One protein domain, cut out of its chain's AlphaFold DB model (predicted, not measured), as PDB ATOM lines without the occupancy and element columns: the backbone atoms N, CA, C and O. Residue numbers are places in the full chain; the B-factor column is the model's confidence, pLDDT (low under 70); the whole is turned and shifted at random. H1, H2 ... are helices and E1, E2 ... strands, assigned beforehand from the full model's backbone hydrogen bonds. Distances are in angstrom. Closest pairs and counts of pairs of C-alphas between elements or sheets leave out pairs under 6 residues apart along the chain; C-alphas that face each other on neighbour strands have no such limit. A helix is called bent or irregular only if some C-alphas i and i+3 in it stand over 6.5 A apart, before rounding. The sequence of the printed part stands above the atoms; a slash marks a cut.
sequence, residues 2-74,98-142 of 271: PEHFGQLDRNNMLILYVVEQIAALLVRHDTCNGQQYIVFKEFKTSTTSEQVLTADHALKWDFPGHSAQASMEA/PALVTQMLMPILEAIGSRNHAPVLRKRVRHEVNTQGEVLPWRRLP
ATOM      1  N   PRO A   2     -44.217 -34.291  -9.708       50.84
ATOM      2  CA  PRO A   2     -44.712 -34.240  -8.317       50.84
ATOM      3  C   PRO A   2     -43.610 -34.324  -7.245       50.84
ATOM      4  O   PRO A   2     -43.622 -33.568  -6.279       50.84
ATOM      5  N   GLU A   3     -42.602 -35.179  -7.455       50.41
ATOM      6  CA  GLU A   3     -41.474 -35.371  -6.520       50.41
ATOM      7  C   GLU A   3     -40.660 -34.092  -6.276       50.41
ATOM      8  O   GLU A   3     -40.144 -33.873  -5.185       50.41
ATOM      9  N   HIS A   4     -40.589 -33.210  -7.279       57.00
ATOM     10  CA  HIS A   4     -39.847 -31.951  -7.184       57.00
ATOM     11  C   HIS A   4     -40.574 -30.939  -6.295       57.00
ATOM     12  O   HIS A   4     -39.933 -30.124  -5.636       57.00
ATOM     13  N   PHE A   5     -41.908 -31.011  -6.217       57.16
ATOM     14  CA  PHE A   5     -42.650 -30.203  -5.257       57.16
ATOM     15  C   PHE A   5     -42.443 -30.698  -3.826       57.16
ATOM     16  O   PHE A   5     -42.417 -29.881  -2.913       57.16
ATOM     17  N   GLY A   6     -42.218 -32.000  -3.620       57.75
ATOM     18  CA  GLY A   6     -41.891 -32.563  -2.305       57.75
ATOM     19  C   GLY A   6     -40.562 -32.067  -1.716       57.75
ATOM     20  O   GLY A   6     -40.392 -32.104  -0.503       57.75
ATOM     21  N   GLN A   7     -39.647 -31.566  -2.553       58.72
ATOM     22  CA  GLN A   7     -38.330 -31.052  -2.145       58.72
ATOM     23  C   GLN A   7     -38.312 -29.543  -1.856       58.72
ATOM     24  O   GLN A   7     -37.288 -29.014  -1.424       58.72
ATOM     25  N   LEU A   8     -39.409 -28.817  -2.105       60.53
ATOM     26  CA  LEU A   8     -39.468 -27.394  -1.779       60.53
ATOM     27  C   LEU A   8     -39.579 -27.197  -0.262       60.53
ATOM     28  O   LEU A   8     -40.566 -27.600   0.350       60.53
ATOM     29  N   ASP A   9     -38.615 -26.492   0.334       66.06
ATOM     30  CA  ASP A   9     -38.740 -26.055   1.727       66.06
ATOM     31  C   ASP A   9     -39.979 -25.175   1.928       66.06
ATOM     32  O   ASP A   9     -40.376 -24.397   1.057       66.06
ATOM     33  N   ARG A  10     -40.547 -25.224   3.138       65.62
ATOM     34  CA  ARG A  10     -41.785 -24.509   3.505       65.62
ATOM     35  C   ARG A  10     -41.724 -22.992   3.312       65.62
ATOM     36  O   ARG A  10     -42.757 -22.363   3.110       65.62
ATOM     37  N   ASN A  11     -40.524 -22.416   3.360       67.75
ATOM     38  CA  ASN A  11     -40.306 -20.984   3.163       67.75
ATOM     39  C   ASN A  11     -39.903 -20.622   1.732       67.75
ATOM     40  O   ASN A  11     -39.781 -19.435   1.430       67.75
ATOM     41  N   ASN A  12     -39.709 -21.598   0.849       80.12
ATOM     42  CA  ASN A  12     -39.270 -21.350  -0.513       80.12
ATOM     43  C   ASN A  12     -40.475 -21.265  -1.454       80.12
ATOM     44  O   ASN A  12     -41.464 -21.985  -1.328       80.12
ATOM     45  N   MET A  13     -40.385 -20.345  -2.410       86.62
ATOM     46  CA  MET A  13     -41.384 -20.165  -3.455       86.62
ATOM     47  C   MET A  13     -40.720 -20.412  -4.802       86.62
ATOM     48  O   MET A  13     -39.781 -19.707  -5.175       86.62
ATOM     49  N   LEU A  14     -41.235 -21.386  -5.542       88.69
ATOM     50  CA  LEU A  14     -40.843 -21.634  -6.918       88.69
ATOM     51  C   LEU A  14     -41.542 -20.614  -7.819       88.69
ATOM     52  O   LEU A  14     -42.762 -20.449  -7.763       88.69
ATOM     53  N   ILE A  15     -40.756 -19.929  -8.644       90.44
ATOM     54  CA  ILE A  15     -41.229 -18.914  -9.585       90.44
ATOM     55  C   ILE A  15     -41.045 -19.475 -10.990       90.44
ATOM     56  O   ILE A  15     -39.918 -19.625 -11.453       90.44
ATOM     57  N   LEU A  16     -42.148 -19.754 -11.675       88.62
ATOM     58  CA  LEU A  16     -42.149 -20.205 -13.061       88.62
ATOM     59  C   LEU A  16     -42.690 -19.084 -13.941       88.62
ATOM     60  O   LEU A  16     -43.768 -18.549 -13.679       88.62
ATOM     61  N   TYR A  17     -41.946 -18.726 -14.983       88.12
ATOM     62  CA  TYR A  17     -42.414 -17.820 -16.028       88.12
ATOM     63  C   TYR A  17     -42.530 -18.601 -17.334       88.12
ATOM     64  O   TYR A  17     -41.522 -18.976 -17.929       88.12
ATOM     65  N   VAL A  18     -43.765 -18.862 -17.757       86.06
ATOM     66  CA  VAL A  18     -44.065 -19.570 -19.001       86.06
ATOM     67  C   VAL A  18     -44.146 -18.529 -20.109       86.06
ATOM     68  O   VAL A  18     -45.161 -17.847 -20.257       86.06
ATOM     69  N   VAL A  19     -43.045 -18.371 -20.847       79.44
ATOM     70  CA  VAL A  19     -42.885 -17.337 -21.883       79.44
ATOM     71  C   VAL A  19     -43.979 -17.454 -22.946       79.44
ATOM     72  O   VAL A  19     -44.688 -16.480 -23.180       79.44
ATOM     73  N   GLU A  20     -44.187 -18.664 -23.469       80.25
ATOM     74  CA  GLU A  20     -45.180 -19.001 -24.508       80.25
ATOM     75  C   GLU A  20     -46.641 -18.862 -24.058       80.25
ATOM     76  O   GLU A  20     -47.569 -19.040 -24.838       80.25
ATOM     77  N   GLN A  21     -46.871 -18.608 -22.771       79.44
ATOM     78  CA  GLN A  21     -48.202 -18.359 -22.223       79.44
ATOM     79  C   GLN A  21     -48.298 -16.981 -21.587       79.44
ATOM     80  O   GLN A  21     -49.349 -16.641 -21.063       79.44
ATOM     81  N   ILE A  22     -47.221 -16.184 -21.584       81.69
ATOM     82  CA  ILE A  22     -47.196 -14.850 -20.970       81.69
ATOM     83  C   ILE A  22     -47.823 -14.899 -19.556       81.69
ATOM     84  O   ILE A  22     -48.625 -14.065 -19.126       81.69
ATOM     85  N   ALA A  23     -47.487 -15.963 -18.831       86.50
ATOM     86  CA  ALA A  23     -48.102 -16.310 -17.564       86.50
ATOM     87  C   ALA A  23     -47.018 -16.690 -16.569       86.50
ATOM     88  O   ALA A  23     -46.012 -17.320 -16.905       86.50
ATOM     89  N   ALA A  24     -47.220 -16.286 -15.327       90.44
ATOM     90  CA  ALA A  24     -46.377 -16.683 -14.223       90.44
ATOM     91  C   ALA A  24     -47.152 -17.591 -13.283       90.44
ATOM     92  O   ALA A  24     -48.330 -17.350 -13.024       90.44
ATOM     93  N   LEU A  25     -46.461 -18.590 -12.746       91.00
ATOM     94  CA  LEU A  25     -46.964 -19.493 -11.728       91.00
ATOM     95  C   LEU A  25     -46.026 -19.436 -10.524       91.00
ATOM     96  O   LEU A  25     -44.817 -19.630 -10.643       91.00
ATOM     97  N   LEU A  26     -46.587 -19.135  -9.360       90.56
ATOM     98  CA  LEU A  26     -45.889 -19.176  -8.084       90.56
ATOM     99  C   LEU A  26     -46.382 -20.392  -7.315       90.56
ATOM    100  O   LEU A  26     -47.579 -20.496  -7.038       90.56
ATOM    101  N   VAL A  27     -45.459 -21.283  -6.970       90.50
ATOM    102  CA  VAL A  27     -45.754 -22.538  -6.278       90.50
ATOM    103  C   VAL A  27     -45.039 -22.542  -4.939       90.50
ATOM    104  O   VAL A  27     -43.851 -22.226  -4.865       90.50
ATOM    105  N   ARG A  28     -45.756 -22.873  -3.869       89.06
ATOM    106  CA  ARG A  28     -45.172 -23.004  -2.531       89.06
ATOM    107  C   ARG A  28     -45.921 -24.029  -1.700       89.06
ATOM    108  O   ARG A  28     -47.103 -24.271  -1.945       89.06
ATOM    109  N   HIS A  29     -45.268 -24.504  -0.650       87.44
ATOM    110  CA  HIS A  29     -45.954 -25.189   0.436       87.44
ATOM    111  C   HIS A  29     -46.703 -24.208   1.332       87.44
ATOM    112  O   HIS A  29     -46.311 -23.050   1.527       87.44
ATOM    113  N   ASP A  30     -47.807 -24.692   1.874       85.12
ATOM    114  CA  ASP A  30     -48.580 -24.031   2.905       85.12
ATOM    115  C   ASP A  30     -49.096 -25.057   3.909       85.12
ATOM    116  O   ASP A  30     -49.159 -26.257   3.636       85.12
ATOM    117  N   THR A  31     -49.451 -24.592   5.100       82.50
ATOM    118  CA  THR A  31     -50.058 -25.446   6.121       82.50
ATOM    119  C   THR A  31     -51.332 -24.790   6.614       82.50
ATOM    120  O   THR A  31     -51.299 -23.694   7.168       82.50
ATOM    121  N   CYS A  32     -52.458 -25.467   6.414       77.06
ATOM    122  CA  CYS A  32     -53.758 -25.026   6.896       77.06
ATOM    123  C   CYS A  32     -54.313 -26.113   7.815       77.06
ATOM    124  O   CYS A  32     -54.365 -27.279   7.431       77.06
ATOM    125  N   ASN A  33     -54.680 -25.746   9.045       78.06
ATOM    126  CA  ASN A  33     -55.240 -26.666  10.045       78.06
ATOM    127  C   ASN A  33     -54.382 -27.929  10.291       78.06
ATOM    128  O   ASN A  33     -54.908 -29.020  10.482       78.06
ATOM    129  N   GLY A  34     -53.051 -27.792  10.253       77.50
ATOM    130  CA  GLY A  34     -52.107 -28.902  10.456       77.50
ATOM    131  C   GLY A  34     -51.892 -29.811   9.239       77.50
ATOM    132  O   GLY A  34     -51.007 -30.661   9.276       77.50
ATOM    133  N   GLN A  35     -52.633 -29.608   8.147       81.50
ATOM    134  CA  GLN A  35     -52.460 -30.336   6.890       81.50
ATOM    135  C   GLN A  35     -51.611 -29.538   5.898       81.50
ATOM    136  O   GLN A  35     -51.706 -28.309   5.820       81.50
ATOM    137  N   GLN A  36     -50.765 -30.244   5.144       84.19
ATOM    138  CA  GLN A  36     -49.880 -29.648   4.144       84.19
ATOM    139  C   GLN A  36     -50.556 -29.587   2.777       84.19
ATOM    140  O   GLN A  36     -51.115 -30.574   2.296       84.19
ATOM    141  N   TYR A  37     -50.441 -28.429   2.139       87.69
ATOM    142  CA  TYR A  37     -50.979 -28.161   0.815       87.69
ATOM    143  C   TYR A  37     -49.919 -27.496  -0.049       87.69
ATOM    144  O   TYR A  37     -49.091 -26.729   0.443       87.69
ATOM    145  N   ILE A  38     -50.001 -27.719  -1.354       88.62
ATOM    146  CA  ILE A  38     -49.287 -26.907  -2.329       88.62
ATOM    147  C   ILE A  38     -50.244 -25.849  -2.845       88.62
ATOM    148  O   ILE A  38     -51.338 -26.151  -3.317       88.62
ATOM    149  N   VAL A  39     -49.808 -24.598  -2.759       89.12
ATOM    150  CA  VAL A  39     -50.547 -23.439  -3.243       89.12
ATOM    151  C   VAL A  39     -49.962 -22.988  -4.570       89.12
ATOM    152  O   VAL A  39     -48.777 -22.662  -4.660       89.12
ATOM    153  N   PHE A  40     -50.833 -22.894  -5.567       90.69
ATOM    154  CA  PHE A  40     -50.549 -22.425  -6.913       90.69
ATOM    155  C   PHE A  40     -51.190 -21.057  -7.108       90.69
ATOM    156  O   PHE A  40     -52.392 -20.885  -6.905       90.69
ATOM    157  N   LYS A  41     -50.392 -20.063  -7.491       90.31
ATOM    158  CA  LYS A  41     -50.861 -18.704  -7.777       90.31
ATOM    159  C   LYS A  41     -50.424 -18.308  -9.170       90.31
ATOM    160  O   LYS A  41     -49.224 -18.189  -9.410       90.31
ATOM    161  N   GLU A  42     -51.375 -18.051 -10.050       91.25
ATOM    162  CA  GLU A  42     -51.096 -17.619 -11.413       91.25
ATOM    163  C   GLU A  42     -51.279 -16.098 -11.557       91.25
ATOM    164  O   GLU A  42     -51.912 -15.420 -10.736       91.25
ATOM    165  N   PHE A  43     -50.652 -15.532 -12.584       87.19
ATOM    166  CA  PHE A  43     -51.039 -14.234 -13.126       87.19
ATOM    167  C   PHE A  43     -50.504 -14.032 -14.544       87.19
ATOM    168  O   PHE A  43     -49.398 -14.465 -14.877       87.19
ATOM    169  N   LYS A  44     -51.258 -13.282 -15.351       84.50
ATOM    170  CA  LYS A  44     -50.822 -12.798 -16.669       84.50
ATOM    171  C   LYS A  44     -49.698 -11.766 -16.521       84.50
ATOM    172  O   LYS A  44     -49.698 -10.963 -15.585       84.50
ATOM    173  N   THR A  45     -48.735 -11.773 -17.440       78.00
ATOM    174  CA  THR A  45     -47.550 -10.892 -17.399       78.00
ATOM    175  C   THR A  45     -47.543  -9.820 -18.492       78.00
ATOM    176  O   THR A  45     -46.742  -8.887 -18.426       78.00
ATOM    177  N   SER A  46     -48.460  -9.914 -19.457       72.62
ATOM    178  CA  SER A  46     -48.709  -8.932 -20.514       72.62
ATOM    179  C   SER A  46     -50.200  -8.878 -20.839       72.62
ATOM    180  O   SER A  46     -50.996  -9.704 -20.391       72.62
ATOM    181  N   THR A  47     -50.562  -7.880 -21.627       65.12
ATOM    182  CA  THR A  47     -51.916  -7.613 -22.115       65.12
ATOM    183  C   THR A  47     -51.848  -7.293 -23.614       65.12
ATOM    184  O   THR A  47     -50.760  -7.044 -24.160       65.12
ATOM    185  N   THR A  48     -52.987  -7.331 -24.300       63.47
ATOM    186  CA  THR A  48     -53.072  -6.998 -25.727       63.47
ATOM    187  C   THR A  48     -52.828  -5.503 -25.944       63.47
ATOM    188  O   THR A  48     -53.087  -4.684 -25.064       63.47
ATOM    189  N   SER A  49     -52.304  -5.125 -27.115       60.03
ATOM    190  CA  SER A  49     -52.021  -3.711 -27.425       60.03
ATOM    191  C   SER A  49     -53.280  -2.838 -27.340       60.03
ATOM    192  O   SER A  49     -53.206  -1.714 -26.863       60.03
ATOM    193  N   GLU A  50     -54.442  -3.374 -27.719       58.56
ATOM    194  CA  GLU A  50     -55.747  -2.705 -27.632       58.56
ATOM    195  C   GLU A  50     -56.096  -2.266 -26.199       58.56
ATOM    196  O   GLU A  50     -56.458  -1.113 -25.964       58.56
ATOM    197  N   GLN A  51     -55.904  -3.153 -25.218       56.16
ATOM    198  CA  GLN A  51     -56.133  -2.856 -23.799       56.16
ATOM    199  C   GLN A  51     -55.131  -1.836 -23.237       56.16
ATOM    200  O   GLN A  51     -55.417  -1.162 -22.250       56.16
ATOM    201  N   VAL A  52     -53.948  -1.713 -23.848       56.78
ATOM    202  CA  VAL A  52     -52.973  -0.673 -23.490       56.78
ATOM    203  C   VAL A  52     -53.372   0.675 -24.078       56.78
ATOM    204  O   VAL A  52     -53.308   1.673 -23.370       56.78
ATOM    205  N   LEU A  53     -53.796   0.702 -25.344       56.84
ATOM    206  CA  LEU A  53     -54.164   1.927 -26.060       56.84
ATOM    207  C   LEU A  53     -55.450   2.568 -25.523       56.84
ATOM    208  O   LEU A  53     -55.592   3.783 -25.571       56.84
ATOM    209  N   THR A  54     -56.364   1.766 -24.981       61.06
ATOM    210  CA  THR A  54     -57.607   2.245 -24.347       61.06
ATOM    211  C   THR A  54     -57.423   2.701 -22.899       61.06
ATOM    212  O   THR A  54     -58.321   3.320 -22.328       61.06
ATOM    213  N   ALA A  55     -56.285   2.404 -22.269       59.59
ATOM    214  CA  ALA A  55     -56.030   2.796 -20.892       59.59
ATOM    215  C   ALA A  55     -55.404   4.195 -20.834       59.59
ATOM    216  O   ALA A  55     -54.265   4.367 -21.255       59.59
ATOM    217  N   ASP A  56     -56.086   5.158 -20.202       52.41
ATOM    218  CA  ASP A  56     -55.648   6.566 -20.166       52.41
ATOM    219  C   ASP A  56     -54.184   6.755 -19.728       52.41
ATOM    220  O   ASP A  56     -53.502   7.627 -20.255       52.41
ATOM    221  N   HIS A  57     -53.645   5.933 -18.807       59.25
ATOM    222  CA  HIS A  57     -52.250   6.080 -18.339       59.25
ATOM    223  C   HIS A  57     -51.562   4.818 -17.775       59.25
ATOM    224  O   HIS A  57     -50.336   4.687 -17.842       59.25
ATOM    225  N   ALA A  58     -52.287   3.941 -17.073       65.00
ATOM    226  CA  ALA A  58     -51.717   2.751 -16.435       65.00
ATOM    227  C   ALA A  58     -52.806   1.734 -16.092       65.00
ATOM    228  O   ALA A  58     -53.842   2.099 -15.535       65.00
ATOM    229  N   LEU A  59     -52.517   0.453 -16.299       69.50
ATOM    230  CA  LEU A  59     -53.423  -0.631 -15.943       69.50
ATOM    231  C   LEU A  59     -53.260  -0.997 -14.465       69.50
ATOM    232  O   LEU A  59     -52.145  -1.094 -13.941       69.50
ATOM    233  N   LYS A  60     -54.377  -1.188 -13.761       77.00
ATOM    234  CA  LYS A  60     -54.382  -1.742 -12.402       77.00
ATOM    235  C   LYS A  60     -54.535  -3.249 -12.517       77.00
ATOM    236  O   LYS A  60     -55.569  -3.713 -12.979       77.00
ATOM    237  N   TRP A  61     -53.507  -3.985 -12.121       78.69
ATOM    238  CA  TRP A  61     -53.532  -5.442 -12.121       78.69
ATOM    239  C   TRP A  61     -53.555  -5.971 -10.702       78.69
ATOM    240  O   TRP A  61     -52.862  -5.448  -9.818       78.69
ATOM    241  N   ASP A  62     -54.334  -7.027 -10.536       82.94
ATOM    242  CA  ASP A  62     -54.484  -7.771  -9.304       82.94
ATOM    243  C   ASP A  62     -53.682  -9.066  -9.418       82.94
ATOM    244  O   ASP A  62     -53.721  -9.771 -10.423       82.94
ATOM    245  N   PHE A  63     -52.886  -9.335  -8.388       84.44
ATOM    246  CA  PHE A  63     -52.054 -10.518  -8.307       84.44
ATOM    247  C   PHE A  63     -52.451 -11.276  -7.032       84.44
ATOM    248  O   PHE A  63     -52.192 -10.783  -5.930       84.44
ATOM    249  N   PRO A  64     -52.894 -12.544  -7.093       85.12
ATOM    250  CA  PRO A  64     -52.899 -13.395  -8.281       85.12
ATOM    251  C   PRO A  64     -54.200 -13.204  -9.060       85.12
ATOM    252  O   PRO A  64     -55.149 -12.654  -8.505       85.12
ATOM    253  N   GLY A  65     -54.229 -13.641 -10.319       80.75
ATOM    254  CA  GLY A  65     -55.476 -13.697 -11.088       80.75
ATOM    255  C   GLY A  65     -56.373 -14.835 -10.594       80.75
ATOM    256  O   GLY A  65     -57.569 -14.662 -10.376       80.75
ATOM    257  N   HIS A  66     -55.750 -15.975 -10.319       84.94
ATOM    258  CA  HIS A  66     -56.319 -17.228  -9.865       84.94
ATOM    259  C   HIS A  66     -55.366 -17.844  -8.828       84.94
ATOM    260  O   HIS A  66     -54.137 -17.787  -8.924       84.94
ATOM    261  N   SER A  67     -55.942 -18.427  -7.783       87.75
ATOM    262  CA  SER A  67     -55.195 -19.150  -6.762       87.75
ATOM    263  C   SER A  67     -55.928 -20.437  -6.396       87.75
ATOM    264  O   SER A  67     -57.108 -20.401  -6.053       87.75
ATOM    265  N   ALA A  68     -55.215 -21.556  -6.476       88.94
ATOM    266  CA  ALA A  68     -55.702 -22.895  -6.167       88.94
ATOM    267  C   ALA A  68     -54.758 -23.566  -5.164       88.94
ATOM    268  O   ALA A  68     -53.593 -23.179  -5.030       88.94
ATOM    269  N   GLN A  69     -55.259 -24.554  -4.436       89.00
ATOM    270  CA  GLN A  69     -54.454 -25.375  -3.541       89.00
ATOM    271  C   GLN A  69     -54.837 -26.842  -3.686       89.00
ATOM    272  O   GLN A  69     -56.009 -27.144  -3.869       89.00
ATOM    273  N   ALA A  70     -53.864 -27.740  -3.574       86.38
ATOM    274  CA  ALA A  70     -54.085 -29.182  -3.619       86.38
ATOM    275  C   ALA A  70     -53.147 -29.891  -2.636       86.38
ATOM    276  O   ALA A  70     -52.046 -29.404  -2.363       86.38
ATOM    277  N   SER A  71     -53.576 -31.026  -2.080       85.38
ATOM    278  CA  SER A  71     -52.692 -31.874  -1.275       85.38
ATOM    279  C   SER A  71     -51.681 -32.596  -2.173       85.38
ATOM    280  O   SER A  71     -51.912 -32.774  -3.371       85.38
ATOM    281  N   MET A  72     -50.560 -33.042  -1.599       80.31
ATOM    282  CA  MET A  72     -49.581 -33.856  -2.337       80.31
ATOM    283  C   MET A  72     -50.216 -35.127  -2.914       80.31
ATOM    284  O   MET A  72     -49.967 -35.461  -4.066       80.31
ATOM    285  N   GLU A  73     -51.076 -35.798  -2.145       80.00
ATOM    286  CA  GLU A  73     -51.818 -36.993  -2.575       80.00
ATOM    287  C   GLU A  73     -52.669 -36.721  -3.819       80.00
ATOM    288  O   GLU A  73     -52.616 -37.470  -4.792       80.00
ATOM    289  N   ALA A  74     -53.395 -35.601  -3.829       78.69
ATOM    290  CA  ALA A  74     -54.233 -35.219  -4.956       78.69
ATOM    291  C   ALA A  74     -53.398 -34.920  -6.218       78.69
ATOM    292  O   ALA A  74     -53.809 -35.242  -7.330       78.69
ATOM    293  N   PRO A  98     -52.675 -16.734 -22.566       79.00
ATOM    294  CA  PRO A  98     -52.358 -17.540 -21.383       79.00
ATOM    295  C   PRO A  98     -53.335 -18.702 -21.122       79.00
ATOM    296  O   PRO A  98     -53.415 -19.179 -19.984       79.00
ATOM    297  N   ALA A  99     -54.152 -19.123 -22.090       81.94
ATOM    298  CA  ALA A  99     -55.264 -20.051 -21.879       81.94
ATOM    299  C   ALA A  99     -54.847 -21.418 -21.321       81.94
ATOM    300  O   ALA A  99     -55.558 -21.955 -20.476       81.94
ATOM    301  N   LEU A 100     -53.681 -21.963 -21.683       83.38
ATOM    302  CA  LEU A 100     -53.243 -23.255 -21.138       83.38
ATOM    303  C   LEU A 100     -53.005 -23.161 -19.630       83.38
ATOM    304  O   LEU A 100     -53.365 -24.059 -18.873       83.38
ATOM    305  N   VAL A 101     -52.443 -22.045 -19.163       84.00
ATOM    306  CA  VAL A 101     -52.253 -21.828 -17.724       84.00
ATOM    307  C   VAL A 101     -53.579 -21.442 -17.068       84.00
ATOM    308  O   VAL A 101     -53.977 -22.032 -16.070       84.00
ATOM    309  N   THR A 102     -54.283 -20.462 -17.630       84.19
ATOM    310  CA  THR A 102     -55.418 -19.803 -16.960       84.19
ATOM    311  C   THR A 102     -56.748 -20.534 -17.111       84.19
ATOM    312  O   THR A 102     -57.551 -20.503 -16.182       84.19
ATOM    313  N   GLN A 103     -56.981 -21.192 -18.247       84.69
ATOM    314  CA  GLN A 103     -58.240 -21.858 -18.601       84.69
ATOM    315  C   GLN A 103     -58.139 -23.391 -18.600       84.69
ATOM    316  O   GLN A 103     -59.171 -24.050 -18.655       84.69
ATOM    317  N   MET A 104     -56.936 -23.973 -18.499       86.31
ATOM    318  CA  MET A 104     -56.766 -25.427 -18.354       86.31
ATOM    319  C   MET A 104     -56.116 -25.806 -17.024       86.31
ATOM    320  O   MET A 104     -56.767 -26.422 -16.182       86.31
ATOM    321  N   LEU A 105     -54.858 -25.414 -16.794       87.06
ATOM    322  CA  LEU A 105     -54.103 -25.844 -15.613       87.06
ATOM    323  C   LEU A 105     -54.765 -25.409 -14.300       87.06
ATOM    324  O   LEU A 105     -54.973 -26.241 -13.420       87.06
ATOM    325  N   MET A 106     -55.101 -24.123 -14.158       90.12
ATOM    326  CA  MET A 106     -55.688 -23.612 -12.914       90.12
ATOM    327  C   MET A 106     -57.054 -24.253 -12.588       90.12
ATOM    328  O   MET A 106     -57.199 -24.712 -11.458       90.12
ATOM    329  N   PRO A 107     -58.010 -24.388 -13.534       89.88
ATOM    330  CA  PRO A 107     -59.248 -25.136 -13.295       89.88
ATOM    331  C   PRO A 107     -59.042 -26.612 -12.931       89.88
ATOM    332  O   PRO A 107     -59.738 -27.115 -12.055       89.88
ATOM    333  N   ILE A 108     -58.079 -27.308 -13.551       88.44
ATOM    334  CA  ILE A 108     -57.749 -28.701 -13.190       88.44
ATOM    335  C   ILE A 108     -57.248 -28.774 -11.742       88.44
ATOM    336  O   ILE A 108     -57.695 -29.620 -10.970       88.44
ATOM    337  N   LEU A 109     -56.347 -27.866 -11.352       88.75
ATOM    338  CA  LEU A 109     -55.829 -27.792  -9.984       88.75
ATOM    339  C   LEU A 109     -56.928 -27.444  -8.968       88.75
ATOM    340  O   LEU A 109     -56.941 -27.997  -7.871       88.75
ATOM    341  N   GLU A 110     -57.856 -26.557  -9.330       89.12
ATOM    342  CA  GLU A 110     -59.016 -26.206  -8.505       89.12
ATOM    343  C   GLU A 110     -59.979 -27.390  -8.342       89.12
ATOM    344  O   GLU A 110     -60.452 -27.626  -7.233       89.12
ATOM    345  N   ALA A 111     -60.222 -28.160  -9.408       87.62
ATOM    346  CA  ALA A 111     -61.100 -29.331  -9.386       87.62
ATOM    347  C   ALA A 111     -60.554 -30.483  -8.525       87.62
ATOM    348  O   ALA A 111     -61.326 -31.236  -7.937       87.62
ATOM    349  N   ILE A 112     -59.229 -30.631  -8.465       87.62
ATOM    350  CA  ILE A 112     -58.558 -31.715  -7.729       87.62
ATOM    351  C   ILE A 112     -58.321 -31.358  -6.262       87.62
ATOM    352  O   ILE A 112     -58.242 -32.242  -5.409       87.62
ATOM    353  N   GLY A 113     -58.188 -30.071  -5.962       87.12
ATOM    354  CA  GLY A 113     -58.069 -29.577  -4.604       87.12
ATOM    355  C   GLY A 113     -59.205 -28.624  -4.274       87.12
ATOM    356  O   GLY A 113     -60.354 -29.029  -4.116       87.12
ATOM    357  N   SER A 114     -58.870 -27.348  -4.109       87.25
ATOM    358  CA  SER A 114     -59.858 -26.304  -3.873       87.25
ATOM    359  C   SER A 114     -59.355 -24.936  -4.312       87.25
ATOM    360  O   SER A 114     -58.149 -24.681  -4.429       87.25
ATOM    361  N   ARG A 115     -60.284 -23.991  -4.460       86.94
ATOM    362  CA  ARG A 115     -59.940 -22.576  -4.607       86.94
ATOM    363  C   ARG A 115     -59.256 -22.062  -3.343       86.94
ATOM    364  O   ARG A 115     -59.678 -22.379  -2.233       86.94
ATOM    365  N   ASN A 116     -58.227 -21.234  -3.505       84.56
ATOM    366  CA  ASN A 116     -57.549 -20.573  -2.391       84.56
ATOM    367  C   ASN A 116     -57.697 -19.051  -2.497       84.56
ATOM    368  O   ASN A 116     -57.172 -18.429  -3.424       84.56
ATOM    369  N   HIS A 117     -58.350 -18.434  -1.511       80.25
ATOM    370  CA  HIS A 117     -58.483 -16.982  -1.412       80.25
ATOM    371  C   HIS A 117     -57.200 -16.338  -0.874       80.25
ATOM    372  O   HIS A 117     -57.078 -15.981   0.297       80.25
ATOM    373  N   ALA A 118     -56.225 -16.164  -1.763       78.88
ATOM    374  CA  ALA A 118     -54.982 -15.484  -1.440       78.88
ATOM    375  C   ALA A 118     -55.155 -13.951  -1.384       78.88
ATOM    376  O   ALA A 118     -55.865 -13.384  -2.216       78.88
ATOM    377  N   PRO A 119     -54.431 -13.247  -0.489       80.44
ATOM    378  CA  PRO A 119     -54.427 -11.791  -0.480       80.44
ATOM    379  C   PRO A 119     -53.942 -11.233  -1.824       80.44
ATOM    380  O   PRO A 119     -52.909 -11.649  -2.375       80.44
ATOM    381  N   VAL A 120     -54.716 -10.276  -2.334       84.50
ATOM    382  CA  VAL A 120     -54.496  -9.648  -3.633       84.50
ATOM    383  C   VAL A 120     -53.510  -8.498  -3.488       84.50
ATOM    384  O   VAL A 120     -53.737  -7.517  -2.780       84.50
ATOM    385  N   LEU A 121     -52.401  -8.603  -4.207       83.19
ATOM    386  CA  LEU A 121     -51.463  -7.520  -4.411       83.19
ATOM    387  C   LEU A 121     -51.895  -6.728  -5.642       83.19
ATOM    388  O   LEU A 121     -51.819  -7.238  -6.752       83.19
ATOM    389  N   ARG A 122     -52.286  -5.468  -5.463       84.69
ATOM    390  CA  ARG A 122     -52.635  -4.577  -6.575       84.69
ATOM    391  C   ARG A 122     -51.426  -3.753  -7.007       84.69
ATOM    392  O   ARG A 122     -50.869  -3.000  -6.203       84.69
ATOM    393  N   LYS A 123     -51.015  -3.841  -8.277       80.88
ATOM    394  CA  LYS A 123     -49.973  -2.963  -8.848       80.88
ATOM    395  C   LYS A 123     -50.502  -2.170 -10.032       80.88
ATOM    396  O   LYS A 123     -51.288  -2.654 -10.834       80.88
ATOM    397  N   ARG A 124     -50.005  -0.938 -10.162       76.06
ATOM    398  CA  ARG A 124     -50.125  -0.163 -11.399       76.06
ATOM    399  C   ARG A 124     -49.014  -0.609 -12.345       76.06
ATOM    400  O   ARG A 124     -47.832  -0.419 -12.038       76.06
ATOM    401  N   VAL A 125     -49.395  -1.228 -13.450       70.44
ATOM    402  CA  VAL A 125     -48.506  -1.673 -14.518       70.44
ATOM    403  C   VAL A 125     -48.648  -0.679 -15.665       70.44
ATOM    404  O   VAL A 125     -49.737  -0.462 -16.188       70.44
ATOM    405  N   ARG A 126     -47.543  -0.022 -16.017       65.75
ATOM    406  CA  ARG A 126     -47.472   0.773 -17.242       65.75
ATOM    407  C   ARG A 126     -46.996  -0.143 -18.351       65.75
ATOM    408  O   ARG A 126     -45.854  -0.598 -18.286       65.75
ATOM    409  N   HIS A 127     -47.852  -0.388 -19.327       61.44
ATOM    410  CA  HIS A 127     -47.408  -0.821 -20.638       61.44
ATOM    411  C   HIS A 127     -47.269   0.430 -21.491       61.44
ATOM    412  O   HIS A 127     -48.178   1.246 -21.548       61.44
ATOM    413  N   GLU A 128     -46.089   0.609 -22.063       56.38
ATOM    414  CA  GLU A 128     -45.876   1.580 -23.127       56.38
ATOM    415  C   GLU A 128     -45.888   0.772 -24.424       56.38
ATOM    416  O   GLU A 128     -45.434  -0.372 -24.433       56.38
ATOM    417  N   VAL A 129     -46.499   1.330 -25.461       53.72
ATOM    418  CA  VAL A 129     -46.546   0.784 -26.818       53.72
ATOM    419  C   VAL A 129     -46.004   1.921 -27.670       53.72
ATOM    420  O   VAL A 129     -46.735   2.852 -27.983       53.72
ATOM    421  N   ASN A 130     -44.695   1.920 -27.930       53.53
ATOM    422  CA  ASN A 130     -44.093   2.905 -28.823       53.53
ATOM    423  C   ASN A 130     -43.991   2.284 -30.215       53.53
ATOM    424  O   ASN A 130     -43.184   1.379 -30.416       53.53
ATOM    425  N   THR A 131     -44.825   2.735 -31.147       52.56
ATOM    426  CA  THR A 131     -44.776   2.354 -32.564       52.56
ATOM    427  C   THR A 131     -44.018   3.430 -33.338       52.56
ATOM    428  O   THR A 131     -44.592   4.149 -34.154       52.56
ATOM    429  N   GLN A 132     -42.730   3.609 -33.047       46.91
ATOM    430  CA  GLN A 132     -41.857   4.439 -33.882       46.91
ATOM    431  C   GLN A 132     -41.343   3.589 -35.046       46.91
ATOM    432  O   GLN A 132     -40.237   3.070 -35.000       46.91
ATOM    433  N   GLY A 133     -42.187   3.392 -36.062       49.62
ATOM    434  CA  GLY A 133     -41.811   2.811 -37.359       49.62
ATOM    435  C   GLY A 133     -41.448   1.320 -37.393       49.62
ATOM    436  O   GLY A 133     -41.420   0.745 -38.476       49.62
ATOM    437  N   GLU A 134     -41.208   0.672 -36.253       44.69
ATOM    438  CA  GLU A 134     -40.952  -0.769 -36.177       44.69
ATOM    439  C   GLU A 134     -42.249  -1.586 -36.051       44.69
ATOM    440  O   GLU A 134     -43.217  -1.174 -35.408       44.69
ATOM    441  N   VAL A 135     -42.246  -2.784 -36.647       52.75
ATOM    442  CA  VAL A 135     -43.381  -3.732 -36.710       52.75
ATOM    443  C   VAL A 135     -43.826  -4.211 -35.315       52.75
ATOM    444  O   VAL A 135     -44.953  -4.676 -35.145       52.75
ATOM    445  N   LEU A 136     -42.974  -4.066 -34.294       52.12
ATOM    446  CA  LEU A 136     -43.235  -4.496 -32.923       52.12
ATOM    447  C   LEU A 136     -43.153  -3.304 -31.958       52.12
ATOM    448  O   LEU A 136     -42.116  -2.648 -31.876       52.12
ATOM    449  N   PRO A 137     -44.208  -3.023 -31.176       56.75
ATOM    450  CA  PRO A 137     -44.156  -1.949 -30.198       56.75
ATOM    451  C   PRO A 137     -43.180  -2.285 -29.069       56.75
ATOM    452  O   PRO A 137     -43.191  -3.402 -28.545       56.75
ATOM    453  N   TRP A 138     -42.384  -1.307 -28.627       55.53
ATOM    454  CA  TRP A 138     -41.484  -1.497 -27.484       55.53
ATOM    455  C   TRP A 138     -42.272  -1.897 -26.230       55.53
ATOM    456  O   TRP A 138     -43.116  -1.134 -25.769       55.53
ATOM    457  N   ARG A 139     -41.993  -3.079 -25.658       63.12
ATOM    458  CA  ARG A 139     -42.655  -3.598 -24.448       63.12
ATOM    459  C   ARG A 139     -41.659  -3.748 -23.300       63.12
ATOM    460  O   ARG A 139     -40.529  -4.193 -23.474       63.12
ATOM    461  N   ARG A 140     -42.102  -3.443 -22.075       69.88
ATOM    462  CA  ARG A 140     -41.332  -3.751 -20.858       69.88
ATOM    463  C   ARG A 140     -41.204  -5.269 -20.699       69.88
ATOM    464  O   ARG A 140     -42.192  -5.976 -20.867       69.88
ATOM    465  N   LEU A 141     -40.023  -5.741 -20.293       79.19
ATOM    466  CA  LEU A 141     -39.742  -7.164 -20.082       79.19
ATOM    467  C   LEU A 141     -40.735  -7.789 -19.072       79.19
ATOM    468  O   LEU A 141     -40.687  -7.429 -17.889       79.19
ATOM    469  N   PRO A 142     -41.606  -8.737 -19.479       80.69
ATOM    470  CA  PRO A 142     -42.613  -9.315 -18.583       80.69
ATOM    471  C   PRO A 142     -41.991 -10.073 -17.405       80.69
ATOM    472  O   PRO A 142     -42.496 -10.008 -16.284       80.69
TER     473      PRO A 142
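What this domain is: This is residues 2 to 74 and 98 to 142 of the 271 residues of an uncharacterized protein of Monosporascus sp. MC13-8B (UniProt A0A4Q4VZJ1). A twisted sheet of four strands, E1, E2, E3 and E5, with the helix H3 along one face makes the main body, and a ribbon of two strands, E4 and E6, continues it lengthwise. Beyond the ribbon come the small helix H2 and a loop whose residues 131 to 136 stick out, while H1 only grazes the sheet. The printed part has 118 residues, in the order H1 E1 E2 E3 H2 E4 E5 H3 E6, of mixed class, helices and strands. Both sheets are antiparallel, the larger in the order E1, E2, E3, E5. The whole is loose, with a radius of gyration of the C-alphas of 16.8 A, and a rod of 56 by 26 by 24 A.

Where its parts are: H1 is residues 2 to 6, with C-alpha 2 at (-44.712, -34.240, -8.317). E1 is residues 13 to 18, E2 residues 23 to 32, 26.6 A long, and E3 residues 35 to 44, 29.4 A long. E2 bends by 58 degrees at residue 29. H2 is residues 49 to 53, E4 residues 59 to 63 and E5 residues 66 to 70. H3, residues 99 to 112, is 18.6 A long and neither bent nor irregular, but only just: C-alphas 103 and 106 are 6.5 A apart. E6, residues 121 to 125, ends with C-alpha 125 at (-48.506, -1.673, -14.518).

How they stand to each other: E1, E2 and E3 form a meander, each strand the antiparallel neighbour of the one before, with two hairpins. N 16 and O 25 are 2.9 A apart, and N 26 and O 41 are 2.8 A apart, within hydrogen-bond range. E5, an edge strand, is antiparallel to E3, with N 40 and O 68 at 2.8 A. H3 and this sheet make two layers, the helix on one face; H3 runs along the strands over E3 and E5, at a height over the sheet of 8.8 A. Its closest C-alphas to E5 are those of Glu 110 and Ala 68, 5.2 A apart. E4 runs on into E5 across a break of 2 residues, at 9 degrees. E4 and E6 are antiparallel, with N 61 and O 123 at 2.9 A. H2 is not on the larger sheet. Every O i to N i+4 pair is within hydrogen-bond range in H1 and H2, and 6 of 10 in H3.

The domain as a whole: The two C-alphas farthest apart, those of Gly 34 and Gly 133, are 58.3 A apart. Residues 75 to 97 are not printed, and C-alphas 74 and 98 are 24.2 A apart across this cut. No link printed whole is long. Residues 126 to 142 hold no named element. The mean pLDDT of the printed part is 75.9; residues 2 to 11, 47 to 59 and 126 to 140 are under 70.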